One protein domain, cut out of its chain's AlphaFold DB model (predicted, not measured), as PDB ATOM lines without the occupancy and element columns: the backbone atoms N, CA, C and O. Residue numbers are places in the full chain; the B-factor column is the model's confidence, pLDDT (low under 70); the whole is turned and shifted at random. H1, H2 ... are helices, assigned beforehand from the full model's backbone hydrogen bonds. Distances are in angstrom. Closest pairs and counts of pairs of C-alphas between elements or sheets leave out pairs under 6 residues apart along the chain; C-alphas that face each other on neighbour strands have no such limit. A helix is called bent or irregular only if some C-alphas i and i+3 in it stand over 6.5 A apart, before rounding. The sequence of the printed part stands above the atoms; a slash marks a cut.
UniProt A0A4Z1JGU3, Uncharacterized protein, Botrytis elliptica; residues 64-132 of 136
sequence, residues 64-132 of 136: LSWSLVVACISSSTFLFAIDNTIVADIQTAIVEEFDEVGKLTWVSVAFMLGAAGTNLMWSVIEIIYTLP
ATOM      1  N   LEU A  64     154.875 143.412 124.015       59.12
ATOM      2  CA  LEU A  64     155.360 144.576 124.742       59.12
ATOM      3  C   LEU A  64     156.073 144.248 126.068       59.12
ATOM      4  O   LEU A  64     157.074 144.877 126.390       59.12
ATOM      5  N   SER A  65     155.613 143.267 126.856       67.88
ATOM      6  CA  SER A  65     156.335 142.890 128.088       67.88
ATOM      7  C   SER A  65     157.648 142.175 127.766       67.88
ATOM      8  O   SER A  65     158.644 142.387 128.449       67.88
ATOM      9  N   TRP A  66     157.670 141.375 126.696       73.25
ATOM     10  CA  TRP A  66     158.893 140.741 126.207       73.25
ATOM     11  C   TRP A  66     159.863 141.778 125.630       73.25
ATOM     12  O   TRP A  66     161.042 141.761 125.970       73.25
ATOM     13  N   SER A  67     159.367 142.748 124.854       68.56
ATOM     14  CA  SER A  67     160.190 143.845 124.344       68.56
ATOM     15  C   SER A  67     160.707 144.743 125.463       68.56
ATOM     16  O   SER A  67     161.839 145.198 125.371       68.56
ATOM     17  N   LEU A  68     159.942 144.968 126.542       76.75
ATOM     18  CA  LEU A  68     160.437 145.672 127.730       76.75
ATOM     19  C   LEU A  68     161.557 144.892 128.423       76.75
ATOM     20  O   LEU A  68     162.537 145.505 128.828       76.75
ATOM     21  N   VAL A  69     161.447 143.567 128.547       80.81
ATOM     22  CA  VAL A  69     162.506 142.728 129.134       80.81
ATOM     23  C   VAL A  69     163.768 142.767 128.267       80.81
ATOM     24  O   VAL A  69     164.854 143.013 128.789       80.81
ATOM     25  N   VAL A  70     163.630 142.613 126.948       79.25
ATOM     26  CA  VAL A  70     164.745 142.721 125.993       79.25
ATOM     27  C   VAL A  70     165.352 144.126 126.009       79.25
ATOM     28  O   VAL A  70     166.571 144.254 126.049       79.25
ATOM     29  N   ALA A  71     164.535 145.181 126.057       78.25
ATOM     30  CA  ALA A  71     165.002 146.562 126.158       78.25
ATOM     31  C   ALA A  71     165.713 146.835 127.490       78.25
ATOM     32  O   ALA A  71     166.705 147.552 127.513       78.25
ATOM     33  N   CYS A  72     165.255 146.240 128.593       84.19
ATOM     34  CA  CYS A  72     165.882 146.383 129.905       84.19
ATOM     35  C   CYS A  72     167.270 145.719 129.930       84.19
ATOM     36  O   CYS A  72     168.246 146.332 130.363       84.19
ATOM     37  N   ILE A  73     167.382 144.505 129.375       83.94
ATOM     38  CA  ILE A  73     168.661 143.793 129.232       83.94
ATOM     39  C   ILE A  73     169.582 144.549 128.261       83.94
ATOM     40  O   ILE A  73     170.742 144.791 128.583       83.94
ATOM     41  N   SER A  74     169.059 145.010 127.121       78.50
ATOM     42  CA  SER A  74     169.816 145.793 126.138       78.50
ATOM     43  C   SER A  74     170.297 147.126 126.702       78.50
ATOM     44  O   SER A  74     171.416 147.525 126.411       78.50
ATOM     45  N   SER A  75     169.487 147.813 127.509       74.06
ATOM     46  CA  SER A  75     169.858 149.079 128.148       74.06
ATOM     47  C   SER A  75     170.939 148.868 129.213       74.06
ATOM     48  O   SER A  75     171.884 149.644 129.292       74.06
ATOM     49  N   SER A  76     170.881 147.761 129.965       80.75
ATOM     50  CA  SER A  76     171.938 147.377 130.909       80.75
ATOM     51  C   SER A  76     173.263 147.075 130.200       80.75
ATOM     52  O   SER A  76     174.308 147.579 130.608       80.75
ATOM     53  N   THR A  77     173.230 146.319 129.102       77.44
ATOM     54  CA  THR A  77     174.422 146.036 128.291       77.44
ATOM     55  C   THR A  77     174.933 147.285 127.567       77.44
ATOM     56  O   THR A  77     176.139 147.453 127.445       77.44
ATOM     57  N   PHE A  78     174.048 148.186 127.137       70.25
ATOM     58  CA  PHE A  78     174.396 149.440 126.467       70.25
ATOM     59  C   PHE A  78     175.006 150.472 127.410       70.25
ATOM     60  O   PHE A  78     176.007 151.071 127.054       70.25
ATOM     61  N   LEU A  79     174.458 150.666 128.611       77.75
ATOM     62  CA  LEU A  79     175.052 151.553 129.616       77.75
ATOM     63  C   LEU A  79     176.400 151.010 130.098       77.75
ATOM     64  O   LEU A  79     177.327 151.786 130.284       77.75
ATOM     65  N   PHE A  80     176.551 149.685 130.188       71.50
ATOM     66  CA  PHE A  80     177.845 149.046 130.430       71.50
ATOM     67  C   PHE A  80     178.815 149.223 129.254       71.50
ATOM     68  O   PHE A  80     180.006 149.451 129.456       71.50
ATOM     69  N   ALA A  81     178.321 149.142 128.019       68.62
ATOM     70  CA  ALA A  81     179.119 149.415 126.836       68.62
ATOM     71  C   ALA A  81     179.538 150.886 126.796       68.62
ATOM     72  O   ALA A  81     180.711 151.143 126.591       68.62
ATOM     73  N   ILE A  82     178.632 151.836 127.045       71.50
ATOM     74  CA  ILE A  82     178.885 153.281 127.013       71.50
ATOM     75  C   ILE A  82     179.795 153.733 128.144       71.50
ATOM     76  O   ILE A  82     180.713 154.493 127.859       71.50
ATOM     77  N   ASP A  83     179.608 153.267 129.383       73.62
ATOM     78  CA  ASP A  83     180.532 153.621 130.471       73.62
ATOM     79  C   ASP A  83     181.949 153.131 130.149       73.62
ATOM     80  O   ASP A  83     182.931 153.838 130.373       73.62
ATOM     81  N   ASN A  84     182.069 151.963 129.515       68.62
ATOM     82  CA  ASN A  84     183.355 151.480 129.021       68.62
ATOM     83  C   ASN A  84     183.805 152.183 127.731       68.62
ATOM     84  O   ASN A  84     185.003 152.291 127.501       68.62
ATOM     85  N   THR A  85     182.885 152.706 126.915       67.00
ATOM     86  CA  THR A  85     183.190 153.424 125.671       67.00
ATOM     87  C   THR A  85     183.554 154.871 125.948       67.00
ATOM     88  O   THR A  85     184.287 155.408 125.155       67.00
ATOM     89  N   ILE A  86     183.146 155.510 127.050       67.88
ATOM     90  CA  ILE A  86     183.554 156.894 127.352       67.88
ATOM     91  C   ILE A  86     184.958 156.948 127.953       67.88
ATOM     92  O   ILE A  86     185.753 157.813 127.596       67.88
ATOM     93  N   VAL A  87     185.308 155.971 128.798       63.41
ATOM     94  CA  VAL A  87     186.694 155.779 129.242       63.41
ATOM     95  C   VAL A  87     187.548 155.293 128.073       63.41
ATOM     96  O   VAL A  87     188.665 155.777 127.917       63.41
ATOM     97  N   ALA A  88     187.012 154.415 127.213       62.84
ATOM     98  CA  ALA A  88     187.697 154.022 125.992       62.84
ATOM     99  C   ALA A  88     187.786 155.160 124.970       62.84
ATOM    100  O   ALA A  88     188.835 155.244 124.392       62.84
ATOM    101  N   ASP A  89     186.820 156.061 124.782       62.84
ATOM    102  CA  ASP A  89     186.851 157.164 123.794       62.84
ATOM    103  C   ASP A  89     187.881 158.227 124.205       62.84
ATOM    104  O   ASP A  89     188.684 158.699 123.399       62.84
ATOM    105  N   ILE A  90     187.961 158.496 125.512       65.00
ATOM    106  CA  ILE A  90     189.013 159.328 126.105       65.00
ATOM    107  C   ILE A  90     190.391 158.633 126.022       65.00
ATOM    108  O   ILE A  90     191.405 159.318 125.910       65.00
ATOM    109  N   GLN A  91     190.459 157.294 126.037       49.88
ATOM    110  CA  GLN A  91     191.708 156.525 125.924       49.88
ATOM    111  C   GLN A  91     192.066 156.081 124.492       49.88
ATOM    112  O   GLN A  91     193.235 155.855 124.231       49.88
ATOM    113  N   THR A  92     191.148 155.997 123.531       53.84
ATOM    114  CA  THR A  92     191.392 155.625 122.124       53.84
ATOM    115  C   THR A  92     191.863 156.825 121.330       53.84
ATOM    116  O   THR A  92     192.669 156.655 120.427       53.84
ATOM    117  N   ALA A  93     191.486 158.041 121.745       55.56
ATOM    118  CA  ALA A  93     192.193 159.262 121.358       55.56
ATOM    119  C   ALA A  93     193.658 159.284 121.854       55.56
ATOM    120  O   ALA A  93     194.468 160.051 121.345       55.56
ATOM    121  N   ILE A  94     194.001 158.439 122.840       53.19
ATOM    122  CA  ILE A  94     195.368 158.243 123.358       53.19
ATOM    123  C   ILE A  94     196.021 156.969 122.766       53.19
ATOM    124  O   ILE A  94     197.241 156.880 122.702       53.19
ATOM    125  N   VAL A  95     195.231 155.994 122.296       52.22
ATOM    126  CA  VAL A  95     195.645 154.643 121.858       52.22
ATOM    127  C   VAL A  95     195.458 154.416 120.344       52.22
ATOM    128  O   VAL A  95     195.495 153.292 119.856       52.22
ATOM    129  N   GLU A  96     195.431 155.477 119.536       54.09
ATOM    130  CA  GLU A  96     195.780 155.372 118.101       54.09
ATOM    131  C   GLU A  96     197.195 154.751 117.892       54.09
ATOM    132  O   GLU A  96     197.577 154.391 116.783       54.09
ATOM    133  N   GLU A  97     197.942 154.534 118.984       52.56
ATOM    134  CA  GLU A  97     199.214 153.816 119.079       52.56
ATOM    135  C   GLU A  97     199.125 152.282 119.354       52.56
ATOM    136  O   GLU A  97     200.134 151.607 119.170       52.56
ATOM    137  N   PHE A  98     197.979 151.666 119.727       55.84
ATOM    138  CA  PHE A  98     197.906 150.201 120.003       55.84
ATOM    139  C   PHE A  98     196.649 149.469 119.459       55.84
ATOM    140  O   PHE A  98     195.690 149.195 120.176       55.84
ATOM    141  N   ASP A  99     196.692 149.123 118.172       51.19
ATOM    142  CA  ASP A  99     196.311 147.855 117.497       51.19
ATOM    143  C   ASP A  99     195.233 146.884 118.069       51.19
ATOM    144  O   ASP A  99     195.360 145.673 117.916       51.19
ATOM    145  N   GLU A 100     194.128 147.328 118.677       60.47
ATOM    146  CA  GLU A 100     192.978 146.426 118.922       60.47
ATOM    147  C   GLU A 100     191.620 147.016 118.507       60.47
ATOM    148  O   GLU A 100     190.760 147.390 119.303       60.47
ATOM    149  N   VAL A 101     191.394 146.976 117.193       54.84
ATOM    150  CA  VAL A 101     190.140 147.299 116.485       54.84
ATOM    151  C   VAL A 101     188.998 146.312 116.816       54.84
ATOM    152  O   VAL A 101     187.826 146.575 116.548       54.84
ATOM    153  N   GLY A 102     189.303 145.166 117.438       57.84
ATOM    154  CA  GLY A 102     188.364 144.051 117.632       57.84
ATOM    155  C   GLY A 102     187.136 144.360 118.497       57.84
ATOM    156  O   GLY A 102     186.116 143.677 118.386       57.84
ATOM    157  N   LYS A 103     187.191 145.407 119.325       54.31
ATOM    158  CA  LYS A 103     186.101 145.767 120.248       54.31
ATOM    159  C   LYS A 103     184.971 146.566 119.576       54.31
ATOM    160  O   LYS A 103     183.844 146.532 120.063       54.31
ATOM    161  N   LEU A 104     185.220 147.167 118.406       58.25
ATOM    162  CA  LEU A 104     184.192 147.827 117.580       58.25
ATOM    163  C   LEU A 104     183.158 146.825 117.039       58.25
ATOM    164  O   LEU A 104     181.963 147.115 116.982       58.25
ATOM    165  N   THR A 105     183.602 145.610 116.713       67.44
ATOM    166  CA  THR A 105     182.753 144.541 116.169       67.44
ATOM    167  C   THR A 105     181.631 144.140 117.130       67.44
ATOM    168  O   THR A 105     180.535 143.786 116.696       67.44
ATOM    169  N   TRP A 106     181.859 144.228 118.443       68.62
ATOM    170  CA  TRP A 106     180.870 143.838 119.451       68.62
ATOM    171  C   TRP A 106     179.642 144.767 119.469       68.62
ATOM    172  O   TRP A 106     178.517 144.299 119.655       68.62
ATOM    173  N   VAL A 107     179.823 146.054 119.150       69.00
ATOM    174  CA  VAL A 107     178.717 147.015 118.976       69.00
ATOM    175  C   VAL A 107     177.885 146.669 117.736       69.00
ATOM    176  O   VAL A 107     176.655 146.696 117.781       69.00
ATOM    177  N   SER A 108     178.534 146.263 116.641       69.44
ATOM    178  CA  SER A 108     177.841 145.808 115.429       69.44
ATOM    179  C   SER A 108     177.037 144.524 115.662       69.44
ATOM    180  O   SER A 108     175.924 144.399 115.154       69.44
ATOM    181  N   VAL A 109     177.554 143.589 116.467       74.44
ATOM    182  CA  VAL A 109     176.834 142.359 116.847       74.44
ATOM    183  C   VAL A 109     175.612 142.678 117.712       74.44
ATOM    184  O   VAL A 109     174.543 142.121 117.468       74.44
ATOM    185  N   ALA A 110     175.722 143.610 118.665       73.50
ATOM    186  CA  ALA A 110     174.583 144.063 119.466       73.50
ATOM    187  C   ALA A 110     173.493 144.720 118.600       73.50
ATOM    188  O   ALA A 110     172.306 144.430 118.764       73.50
ATOM    189  N   PHE A 111     173.891 145.539 117.625       72.44
ATOM    190  CA  PHE A 111     172.973 146.142 116.658       72.44
ATOM    191  C   PHE A 111     172.270 145.091 115.785       72.44
ATOM    192  O   PHE A 111     171.049 145.124 115.639       72.44
ATOM    193  N   MET A 112     173.015 144.119 115.249       81.75
ATOM    194  CA  MET A 112     172.454 143.015 114.461       81.75
ATOM    195  C   MET A 112     171.495 142.147 115.285       81.75
ATOM    196  O   MET A 112     170.440 141.758 114.787       81.75
ATOM    197  N   LEU A 113     171.820 141.881 116.553       80.62
ATOM    198  CA  LEU A 113     170.964 141.109 117.455       80.62
ATOM    199  C   LEU A 113     169.667 141.861 117.788       80.62
ATOM    200  O   LEU A 113     168.595 141.257 117.800       80.62
ATOM    201  N   GLY A 114     169.744 143.183 117.982       78.56
ATOM    202  CA  GLY A 114     168.573 144.049 118.128       78.56
ATOM    203  C   GLY A 114     167.694 144.047 116.876       78.56
ATOM    204  O   GLY A 114     166.492 143.808 116.965       78.56
ATOM    205  N   ALA A 115     168.296 144.213 115.696       78.31
ATOM    206  CA  ALA A 115     167.589 144.185 114.417       78.31
ATOM    207  C   ALA A 115     166.918 142.829 114.138       78.31
ATOM    208  O   ALA A 115     165.797 142.793 113.628       78.31
ATOM    209  N   ALA A 116     167.571 141.719 114.497       79.69
ATOM    210  CA  ALA A 116     167.002 140.378 114.400       79.69
ATOM    211  C   ALA A 116     165.817 140.197 115.362       79.69
ATOM    212  O   ALA A 116     164.778 139.676 114.959       79.69
ATOM    213  N   GLY A 117     165.933 140.686 116.601       81.94
ATOM    214  CA  GLY A 117     164.845 140.663 117.583       81.94
ATOM    215  C   GLY A 117     163.621 141.469 117.137       81.94
ATOM    216  O   GLY A 117     162.496 140.973 117.210       81.94
ATOM    217  N   THR A 118     163.821 142.680 116.612       77.38
ATOM    218  CA  THR A 118     162.734 143.528 116.096       77.38
ATOM    219  C   THR A 118     162.104 142.952 114.827       77.38
ATOM    220  O   THR A 118     160.881 142.967 114.705       77.38
ATOM    221  N   ASN A 119     162.900 142.373 113.918       82.75
ATOM    222  CA  ASN A 119     162.366 141.658 112.755       82.75
ATOM    223  C   ASN A 119     161.507 140.462 113.170       82.75
ATOM    224  O   ASN A 119     160.432 140.253 112.606       82.75
ATOM    225  N   LEU A 120     161.946 139.699 114.177       79.50
ATOM    226  CA  LEU A 120     161.175 138.571 114.687       79.50
ATOM    227  C   LEU A 120     159.843 139.043 115.287       79.50
ATOM    228  O   LEU A 120     158.817 138.422 115.025       79.50
ATOM    229  N   MET A 121     159.843 140.164 116.024       84.38
ATOM    230  CA  MET A 121     158.622 140.779 116.563       84.38
ATOM    231  C   MET A 121     157.657 141.257 115.476       84.38
ATOM    232  O   MET A 121     156.455 141.028 115.592       84.38
ATOM    233  N   TRP A 122     158.157 141.909 114.425       78.69
ATOM    234  CA  TRP A 122     157.314 142.359 113.317       78.69
ATOM    235  C   TRP A 122     156.708 141.171 112.558       78.69
ATOM    236  O   TRP A 122     155.519 141.168 112.254       78.69
ATOM    237  N   SER A 123     157.494 140.109 112.361       78.50
ATOM    238  CA  SER A 123     157.065 138.904 111.643       78.50
ATOM    239  C   SER A 123     155.915 138.169 112.340       78.50
ATOM    240  O   SER A 123     154.986 137.714 111.677       78.50
ATOM    241  N   VAL A 124     155.923 138.074 113.678       81.75
ATOM    242  CA  VAL A 124     154.777 137.496 114.408       81.75
ATOM    243  C   VAL A 124     153.553 138.403 114.381       81.75
ATOM    244  O   VAL A 124     152.440 137.888 114.310       81.75
ATOM    245  N   ILE A 125     153.733 139.729 114.383       82.25
ATOM    246  CA  ILE A 125     152.626 140.667 114.163       82.25
ATOM    247  C   ILE A 125     151.997 140.398 112.793       82.25
ATOM    248  O   ILE A 125     150.793 140.186 112.707       82.25
ATOM    249  N   GLU A 126     152.796 140.311 111.736       78.19
ATOM    250  CA  GLU A 126     152.290 140.167 110.372       78.19
ATOM    251  C   GLU A 126     151.593 138.815 110.152       78.19
ATOM    252  O   GLU A 126     150.556 138.751 109.494       78.19
ATOM    253  N   ILE A 127     152.076 137.752 110.805       82.50
ATOM    254  CA  ILE A 127     151.421 136.435 110.855       82.50
ATOM    255  C   ILE A 127     150.080 136.481 111.598       82.50
ATOM    256  O   ILE A 127     149.101 135.901 111.131       82.50
ATOM    257  N   ILE A 128     150.002 137.185 112.727       81.56
ATOM    258  CA  ILE A 128     148.760 137.319 113.503       81.56
ATOM    259  C   ILE A 128     147.730 138.160 112.742       81.56
ATOM    260  O   ILE A 128     146.557 137.793 112.689       81.56
ATOM    261  N   TYR A 129     148.158 139.258 112.117       75.19
ATOM    262  CA  TYR A 129     147.287 140.117 111.314       75.19
ATOM    263  C   TYR A 129     146.908 139.488 109.967       75.19
ATOM    264  O   TYR A 129     145.873 139.838 109.415       75.19
ATOM    265  N   THR A 130     147.662 138.527 109.441       81.88
ATOM    266  CA  THR A 130     147.326 137.840 108.180       81.88
ATOM    267  C   THR A 130     146.178 136.832 108.324       81.88
ATOM    268  O   THR A 130     145.447 136.587 107.364       81.88
ATOM    269  N   LEU A 131     145.960 136.268 109.514       70.19
ATOM    270  CA  LEU A 131     145.025 135.149 109.700       70.19
ATOM    271  C   LEU A 131     143.517 135.490 109.799       70.19
ATOM    272  O   LEU A 131     142.732 134.622 109.427       70.19
ATOM    273  N   PRO A 132     143.050 136.687 110.217       71.19
ATOM    274  CA  PRO A 132     141.608 136.967 110.281       71.19
ATOM    275  C   PRO A 132     140.976 137.598 109.020       71.19
ATOM    276  O   PRO A 132     139.770 137.822 109.028       71.19
TER     277      PRO A 132
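This is residues 64 to 132 of the 136 residues of an uncharacterized protein of Botrytis elliptica (UniProt A0A4Z1JGU3). Two long helices, H1 and H2, run side by side with a narrow space between them, H1 going out and H2 coming back, in a long, loose U whose turn is made by residues 93 to 100. H2 runs on past the level where H1 begins, and residues 122 to 132 stick out there; at the other end residues 93 to 99 stick out. The printed part has 69 residues with two named helices, H1 then H2, and no named strand; its class is all helix. It is extended, with a radius of gyration of the C-alphas of 17.3 A, and its outline is a rod of 60 by 20 by 11 A.

H1, residues 64 to 92, begins with C-alpha 64 at (155.360, 144.576, 124.742) and is 37.8 A from first to last C-alpha. It has a kink of 29 degrees near residue 86. H2, residues 101 to 130, is 44.6 A long, from C-alpha 101 at (190.140, 147.299, 116.485) to C-alpha 130 at (147.326, 137.840, 108.180). H2 is neither bent nor irregular, but only just: C-alphas 101 and 104 are 6.1 A apart.

H1 and H2 are near each other, with 19 pairs of C-alphas within 10 A and the closest pair 8.2 A apart. Residues 86 to 91 of H1 stand free. A short link of 8 residues joins H1 to H2. O i to N i+4 pairs are within hydrogen-bond range in 24 of 25 cases in H1 and 22 of 26 in H2.

The C-alphas farthest apart, those of Glu 97 and Pro 132, are 60.7 A apart. Without the stretches that stand free, the body has 45 residues and spans 38 by 20 by 8 A. The printed part has no cut. The mean pLDDT of the printed part is 70.7; 29 residues are under 70, among them residues 84 to 108.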